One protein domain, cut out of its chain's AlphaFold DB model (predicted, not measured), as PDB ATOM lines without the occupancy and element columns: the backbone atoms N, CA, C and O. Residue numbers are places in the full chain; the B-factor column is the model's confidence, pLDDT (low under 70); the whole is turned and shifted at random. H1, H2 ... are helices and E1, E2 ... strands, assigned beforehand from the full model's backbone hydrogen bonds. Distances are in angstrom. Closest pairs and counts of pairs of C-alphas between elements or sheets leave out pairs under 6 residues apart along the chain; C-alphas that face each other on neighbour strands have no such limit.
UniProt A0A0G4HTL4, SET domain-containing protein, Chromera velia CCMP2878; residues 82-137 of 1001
ATOM      1  N   ARG A  82     143.952 205.232 181.608       65.56
ATOM      2  CA  ARG A  82     143.935 203.892 180.992       65.56
ATOM      3  C   ARG A  82     145.142 203.578 180.096       65.56
ATOM      4  O   ARG A  82     145.443 202.406 179.913       65.56
ATOM      5  N   ALA A  83     145.849 204.575 179.564       68.88
ATOM      6  CA  ALA A  83     147.088 204.375 178.806       68.88
ATOM      7  C   ALA A  83     148.239 203.808 179.668       68.88
ATOM      8  O   ALA A  83     149.158 203.169 179.146       68.88
ATOM      9  N   PHE A  84     148.168 204.013 180.988       74.31
ATOM     10  CA  PHE A  84     149.227 203.689 181.939       74.31
ATOM     11  C   PHE A  84     149.044 202.330 182.628       74.31
ATOM     12  O   PHE A  84     149.993 201.859 183.256       74.31
ATOM     13  N   VAL A  85     147.861 201.700 182.592       79.62
ATOM     14  CA  VAL A  85     147.544 200.581 183.501       79.62
ATOM     15  C   VAL A  85     146.728 199.463 182.843       79.62
ATOM     16  O   VAL A  85     145.648 199.703 182.315       79.62
ATOM     17  N   ASP A  86     147.211 198.221 182.967       77.56
ATOM     18  CA  ASP A  86     146.579 197.015 182.388       77.56
ATOM     19  C   ASP A  86     145.582 196.300 183.347       77.56
ATOM     20  O   ASP A  86     145.010 195.271 182.989       77.56
ATOM     21  N   ASP A  87     145.409 196.774 184.588       80.69
ATOM     22  CA  ASP A  87     144.636 196.119 185.665       80.69
ATOM     23  C   ASP A  87     143.818 197.130 186.493       80.69
ATOM     24  O   ASP A  87     144.356 198.101 187.024       80.69
ATOM     25  N   GLU A  88     142.518 196.862 186.647       81.44
ATOM     26  CA  GLU A  88     141.527 197.751 187.284       81.44
ATOM     27  C   GLU A  88     141.886 198.134 188.735       81.44
ATOM     28  O   GLU A  88     141.699 199.279 189.151       81.44
ATOM     29  N   HIS A  89     142.479 197.205 189.498       78.62
ATOM     30  CA  HIS A  89     142.903 197.450 190.885       78.62
ATOM     31  C   HIS A  89     144.065 198.449 190.968       78.62
ATOM     32  O   HIS A  89     144.183 199.216 191.923       78.62
ATOM     33  N   SER A  90     144.923 198.449 189.951       86.62
ATOM     34  CA  SER A  90     146.039 199.383 189.820       86.62
ATOM     35  C   SER A  90     145.593 200.717 189.192       86.62
ATOM     36  O   SER A  90     146.180 201.753 189.504       86.62
ATOM     37  N   GLU A  91     144.537 200.727 188.361       90.31
ATOM     38  CA  GLU A  91     144.023 201.938 187.694       90.31
ATOM     39  C   GLU A  91     143.520 202.951 188.728       90.31
ATOM     40  O   GLU A  91     143.880 204.125 188.663       90.31
ATOM     41  N   GLY A  92     142.758 202.495 189.729       91.81
ATOM     42  CA  GLY A  92     142.268 203.353 190.812       91.81
ATOM     43  C   GLY A  92     143.390 204.006 191.631       91.81
ATOM     44  O   GLY A  92     143.268 205.168 192.015       91.81
ATOM     45  N   LEU A  93     144.503 203.296 191.851       93.12
ATOM     46  CA  LEU A  93     145.679 203.845 192.532       93.12
ATOM     47  C   LEU A  93     146.388 204.904 191.685       93.12
ATOM     48  O   LEU A  93     146.689 205.983 192.192       93.12
ATOM     49  N   VAL A  94     146.693 204.587 190.423       94.44
ATOM     50  CA  VAL A  94     147.441 205.491 189.537       94.44
ATOM     51  C   VAL A  94     146.622 206.740 189.233       94.44
ATOM     52  O   VAL A  94     147.166 207.839 189.279       94.44
ATOM     53  N   ARG A  95     145.307 206.594 189.015       94.81
ATOM     54  CA  ARG A  95     144.393 207.727 188.838       94.81
ATOM     55  C   ARG A  95     144.431 208.656 190.047       94.81
ATOM     56  O   ARG A  95     144.780 209.820 189.892       94.81
ATOM     57  N   TRP A  96     144.179 208.119 191.242       94.81
ATOM     58  CA  TRP A  96     144.241 208.886 192.487       94.81
ATOM     59  C   TRP A  96     145.601 209.573 192.683       94.81
ATOM     60  O   TRP A  96     145.657 210.735 193.079       94.81
ATOM     61  N   PHE A  97     146.697 208.874 192.385       96.00
ATOM     62  CA  PHE A  97     148.050 209.408 192.515       96.00
ATOM     63  C   PHE A  97     148.274 210.624 191.604       96.00
ATOM     64  O   PHE A  97     148.723 211.660 192.091       96.00
ATOM     65  N   VAL A  98     147.914 210.525 190.320       95.81
ATOM     66  CA  VAL A  98     148.049 211.621 189.343       95.81
ATOM     67  C   VAL A  98     147.103 212.782 189.672       95.81
ATOM     68  O   VAL A  98     147.545 213.929 189.723       95.81
ATOM     69  N   GLU A  99     145.835 212.502 189.991       95.31
ATOM     70  CA  GLU A  99     144.832 213.511 190.385       95.31
ATOM     71  C   GLU A  99     145.256 214.324 191.619       95.31
ATOM     72  O   GLU A  99     144.901 215.494 191.744       95.31
ATOM     73  N   ASN A 100     146.056 213.736 192.514       94.88
ATOM     74  CA  ASN A 100     146.584 214.403 193.707       94.88
ATOM     75  C   ASN A 100     148.018 214.949 193.516       94.88
ATOM     76  O   ASN A 100     148.703 215.255 194.496       94.88
ATOM     77  N   GLY A 101     148.472 215.116 192.269       95.44
ATOM     78  CA  GLY A 101     149.730 215.784 191.913       95.44
ATOM     79  C   GLY A 101     150.968 214.882 191.858       95.44
ATOM     80  O   GLY A 101     152.088 215.388 191.783       95.44
ATOM     81  N   GLY A 102     150.797 213.561 191.910       96.62
ATOM     82  CA  GLY A 102     151.861 212.594 191.661       96.62
ATOM     83  C   GLY A 102     152.270 212.587 190.188       96.62
ATOM     84  O   GLY A 102     151.431 212.480 189.298       96.62
ATOM     85  N   GLY A 103     153.569 212.695 189.913       96.25
ATOM     86  CA  GLY A 103     154.087 212.632 188.548       96.25
ATOM     87  C   GLY A 103     154.317 211.187 188.117       96.25
ATOM     88  O   GLY A 103     155.027 210.449 188.800       96.25
ATOM     89  N   LEU A 104     153.769 210.793 186.970       96.25
ATOM     90  CA  LEU A 104     154.062 209.522 186.310       96.25
ATOM     91  C   LEU A 104     154.453 209.807 184.859       96.25
ATOM     92  O   LEU A 104     153.732 210.497 184.141       96.25
ATOM     93  N   HIS A 105     155.610 209.313 184.428       96.62
ATOM     94  CA  HIS A 105     156.089 209.530 183.067       96.62
ATOM     95  C   HIS A 105     155.216 208.773 182.052       96.62
ATOM     96  O   HIS A 105     154.918 207.599 182.265       96.62
ATOM     97  N   ARG A 106     154.851 209.404 180.924       94.69
ATOM     98  CA  ARG A 106     153.984 208.806 179.879       94.69
ATOM     99  C   ARG A 106     154.462 207.440 179.374       94.69
ATOM    100  O   ARG A 106     153.669 206.539 179.132       94.69
ATOM    101  N   SER A 107     155.780 207.239 179.307       95.56
ATOM    102  CA  SER A 107     156.382 205.949 178.950       95.56
ATOM    103  C   SER A 107     156.470 204.956 180.123       95.56
ATOM    104  O   SER A 107     157.281 204.042 180.052       95.56
ATOM    105  N   VAL A 108     155.712 205.095 181.216       94.81
ATOM    106  CA  VAL A 108     155.683 204.126 182.331       94.81
ATOM    107  C   VAL A 108     154.314 203.466 182.405       94.81
ATOM    108  O   VAL A 108     153.306 204.119 182.653       94.81
ATOM    109  N   LYS A 109     154.291 202.143 182.231       93.94
ATOM    110  CA  LYS A 109     153.085 201.318 182.337       93.94
ATOM    111  C   LYS A 109     153.157 200.447 183.589       93.94
ATOM    112  O   LYS A 109     154.126 199.713 183.792       93.94
ATOM    113  N   VAL A 110     152.118 200.508 184.416       90.88
ATOM    114  CA  VAL A 110     151.921 199.662 185.596       90.88
ATOM    115  C   VAL A 110     151.114 198.442 185.170       90.88
ATOM    116  O   VAL A 110     149.889 198.472 185.073       90.88
ATOM    117  N   LYS A 111     151.806 197.340 184.891       87.38
ATOM    118  CA  LYS A 111     151.162 196.078 184.513       87.38
ATOM    119  C   LYS A 111     150.950 195.224 185.750       87.38
ATOM    120  O   LYS A 111     151.837 195.131 186.594       87.38
ATOM    121  N   ARG A 112     149.830 194.516 185.873       79.56
ATOM    122  CA  ARG A 112     149.768 193.427 186.853       79.56
ATOM    123  C   ARG A 112     150.462 192.212 186.264       79.56
ATOM    124  O   ARG A 112     150.047 191.694 185.231       79.56
ATOM    125  N   ARG A 113     151.506 191.723 186.934       67.50
ATOM    126  CA  ARG A 113     152.107 190.434 186.587       67.50
ATOM    127  C   ARG A 113     151.146 189.334 187.019       67.50
ATOM    128  O   ARG A 113     151.209 188.863 188.151       67.50
ATOM    129  N   VAL A 114     150.223 188.967 186.130       55.66
ATOM    130  CA  VAL A 114     149.328 187.826 186.342       55.66
ATOM    131  C   VAL A 114     150.212 186.600 186.597       55.66
ATOM    132  O   VAL A 114     151.025 186.263 185.731       55.66
ATOM    133  N   PRO A 115     150.118 185.939 187.766       53.09
ATOM    134  CA  PRO A 115     150.759 184.650 187.940       53.09
ATOM    135  C   PRO A 115     150.061 183.684 186.984       53.09
ATOM    136  O   PRO A 115     148.874 183.400 187.149       53.09
ATOM    137  N   VAL A 116     150.775 183.226 185.952       39.81
ATOM    138  CA  VAL A 116     150.250 182.249 184.992       39.81
ATOM    139  C   VAL A 116     149.848 181.015 185.794       39.81
ATOM    140  O   VAL A 116     150.681 180.388 186.446       39.81
ATOM    141  N   SER A 117     148.549 180.724 185.845       32.22
ATOM    142  CA  SER A 117     147.989 179.772 186.803       32.22
ATOM    143  C   SER A 117     148.550 178.368 186.567       32.22
ATOM    144  O   SER A 117     148.188 177.718 185.589       32.22
ATOM    145  N   GLY A 118     149.420 177.908 187.469       37.50
ATOM    146  CA  GLY A 118     150.107 176.615 187.377       37.50
ATOM    147  C   GLY A 118     151.555 176.686 186.876       37.50
ATOM    148  O   GLY A 118     152.325 175.775 187.170       37.50
ATOM    149  N   GLU A 119     151.971 177.773 186.221       35.16
ATOM    150  CA  GLU A 119     153.360 177.978 185.792       35.16
ATOM    151  C   GLU A 119     154.069 178.999 186.690       35.16
ATOM    152  O   GLU A 119     154.046 180.213 186.475       35.16
ATOM    153  N   PHE A 120     154.786 178.484 187.695       47.81
ATOM    154  CA  PHE A 120     155.911 179.223 188.262       47.81
ATOM    155  C   PHE A 120     156.895 179.523 187.126       47.81
ATOM    156  O   PHE A 120     157.365 178.592 186.473       47.81
ATOM    157  N   VAL A 121     157.213 180.804 186.902       40.44
ATOM    158  CA  VAL A 121     158.113 181.240 185.818       40.44
ATOM    159  C   VAL A 121     159.399 180.393 185.842       40.44
ATOM    160  O   VAL A 121     160.060 180.379 186.885       40.44
ATOM    161  N   PRO A 122     159.781 179.710 184.738       40.19
ATOM    162  CA  PRO A 122     160.878 178.730 184.729       40.19
ATOM    163  C   PRO A 122     162.229 179.242 185.248       40.19
ATOM    164  O   PRO A 122     162.992 178.483 185.844       40.19
ATOM    165  N   ASP A 123     162.491 180.548 185.127       45.72
ATOM    166  CA  ASP A 123     163.676 181.219 185.687       45.72
ATOM    167  C   ASP A 123     163.752 181.176 187.226       45.72
ATOM    168  O   ASP A 123     164.772 181.544 187.814       45.72
ATOM    169  N   GLY A 124     162.678 180.736 187.889       41.31
ATOM    170  CA  GLY A 124     162.604 180.467 189.319       41.31
ATOM    171  C   GLY A 124     162.853 181.690 190.196       41.31
ATOM    172  O   GLY A 124     163.458 181.579 191.259       41.31
ATOM    173  N   LYS A 125     162.382 182.857 189.750       44.78
ATOM    174  CA  LYS A 125     162.062 183.958 190.658       44.78
ATOM    175  C   LYS A 125     160.770 183.577 191.392       44.78
ATOM    176  O   LYS A 125     159.721 183.534 190.748       44.78
ATOM    177  N   VAL A 126     160.805 183.338 192.707       41.22
ATOM    178  CA  VAL A 126     159.574 183.400 193.518       41.22
ATOM    179  C   VAL A 126     158.982 184.801 193.342       41.22
ATOM    180  O   VAL A 126     159.607 185.809 193.675       41.22
ATOM    181  N   LEU A 127     157.810 184.865 192.709       46.44
ATOM    182  CA  LEU A 127     157.196 186.118 192.281       46.44
ATOM    183  C   LEU A 127     156.635 186.869 193.488       46.44
ATOM    184  O   LEU A 127     155.534 186.581 193.937       46.44
ATOM    185  N   MET A 128     157.387 187.852 193.979       43.81
ATOM    186  CA  MET A 128     156.928 188.771 195.027       43.81
ATOM    187  C   MET A 128     156.243 190.039 194.500       43.81
ATOM    188  O   MET A 128     155.508 190.698 195.232       43.81
ATOM    189  N   GLY A 129     156.396 190.335 193.208       49.59
ATOM    190  CA  GLY A 129     155.665 191.392 192.505       49.59
ATOM    191  C   GLY A 129     154.217 191.003 192.179       49.59
ATOM    192  O   GLY A 129     153.839 190.987 191.012       49.59
ATOM    193  N   TYR A 130     153.404 190.671 193.189       53.41
ATOM    194  CA  TYR A 130     151.977 190.341 193.007       53.41
ATOM    195  C   TYR A 130     151.125 191.535 192.540       53.41
ATOM    196  O   TYR A 130     149.995 191.349 192.079       53.41
ATOM    197  N   ARG A 131     151.638 192.763 192.695       59.19
ATOM    198  CA  ARG A 131     150.941 194.024 192.417       59.19
ATOM    199  C   ARG A 131     151.953 195.047 191.902       59.19
ATOM    200  O   ARG A 131     152.813 195.472 192.668       59.19
ATOM    201  N   GLY A 132     151.842 195.407 190.624       59.22
ATOM    202  CA  GLY A 132     152.777 196.299 189.935       59.22
ATOM    203  C   GLY A 132     154.022 195.593 189.383       59.22
ATOM    204  O   GLY A 132     154.914 195.169 190.109       59.22
ATOM    205  N   LEU A 133     154.080 195.496 188.062       75.69
ATOM    206  CA  LEU A 133     155.275 195.346 187.247       75.69
ATOM    207  C   LEU A 133     155.413 196.673 186.509       75.69
ATOM    208  O   LEU A 133     154.572 196.995 185.669       75.69
ATOM    209  N   PHE A 134     156.433 197.452 186.847       85.56
ATOM    210  CA  PHE A 134     156.700 198.699 186.144       85.56
ATOM    211  C   PHE A 134     157.436 198.365 184.862       85.56
ATOM    212  O   PHE A 134     158.460 197.686 184.894       85.56
ATOM    213  N   VAL A 135     156.892 198.810 183.737       91.75
ATOM    214  CA  VAL A 135     157.449 198.546 182.414       91.75
ATOM    215  C   VAL A 135     157.583 199.863 181.674       91.75
ATOM    216  O   VAL A 135     156.660 200.678 181.687       91.75
ATOM    217  N   ALA A 136     158.709 200.061 181.001       92.06
ATOM    218  CA  ALA A 136     158.845 201.126 180.023       92.06
ATOM    219  C   ALA A 136     157.839 200.875 178.880       92.06
ATOM    220  O   ALA A 136     157.972 199.944 178.093       92.06
ATOM    221  N   GLY A 137     156.773 201.669 178.823       92.25
ATOM    222  CA  GLY A 137     155.724 201.616 177.805       92.25
ATOM    223  C   GLY A 137     156.081 202.288 176.479       92.25
ATOM    224  O   GLY A 137     155.211 202.368 175.618       92.25
TER     225      GLY A 137
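Overview. This is residues 82 to 137 of the 1001 residues of the protein "SET domain-containing protein" of Chromera velia CCMP2878 (UniProt A0A0G4HTL4). There is little regular structure here: one helix, H1, stands beside a small two-stranded hairpin of E1 and E2, and the loop between the strands sticks out at residues 116 to 126. The printed part has 56 residues, in the order H1, E1, E2, with 20 in named elements; the class is mixed, and the sheet is antiparallel. It is loose, with a radius of gyration of the C-alphas of 13.0 A, and only just elongated, spanning 39 by 20 by 17 A.

Arrangement. Look first at H1, residues 88 to 99, where 7 of 8 O i to N i+4 pairs are within hydrogen-bond range. Its closest C-alpha pair with E1, residues 108 to 111, is Ser 90 and Val 110, 7.2 A apart. E2, residues 133 to 136, is apart from H1. In the hairpin of E1 and E2, at 147 degrees, find N 109 and O 135 within hydrogen-bond range at 2.8 A.

Along the chain. Find C-alpha 88 at (141.527, 197.751, 187.284); H1 runs 16.4 A from there. E1 measures 9.5 A and E2 9.9 A, ending at C-alpha 136, (158.845, 201.126, 180.023).

Size, cuts and confidence. The printed part has no cut. The E1 to E2 link is long, 21 residues. Residues 82 to 83 and 113 to 132 have pLDDT under 70.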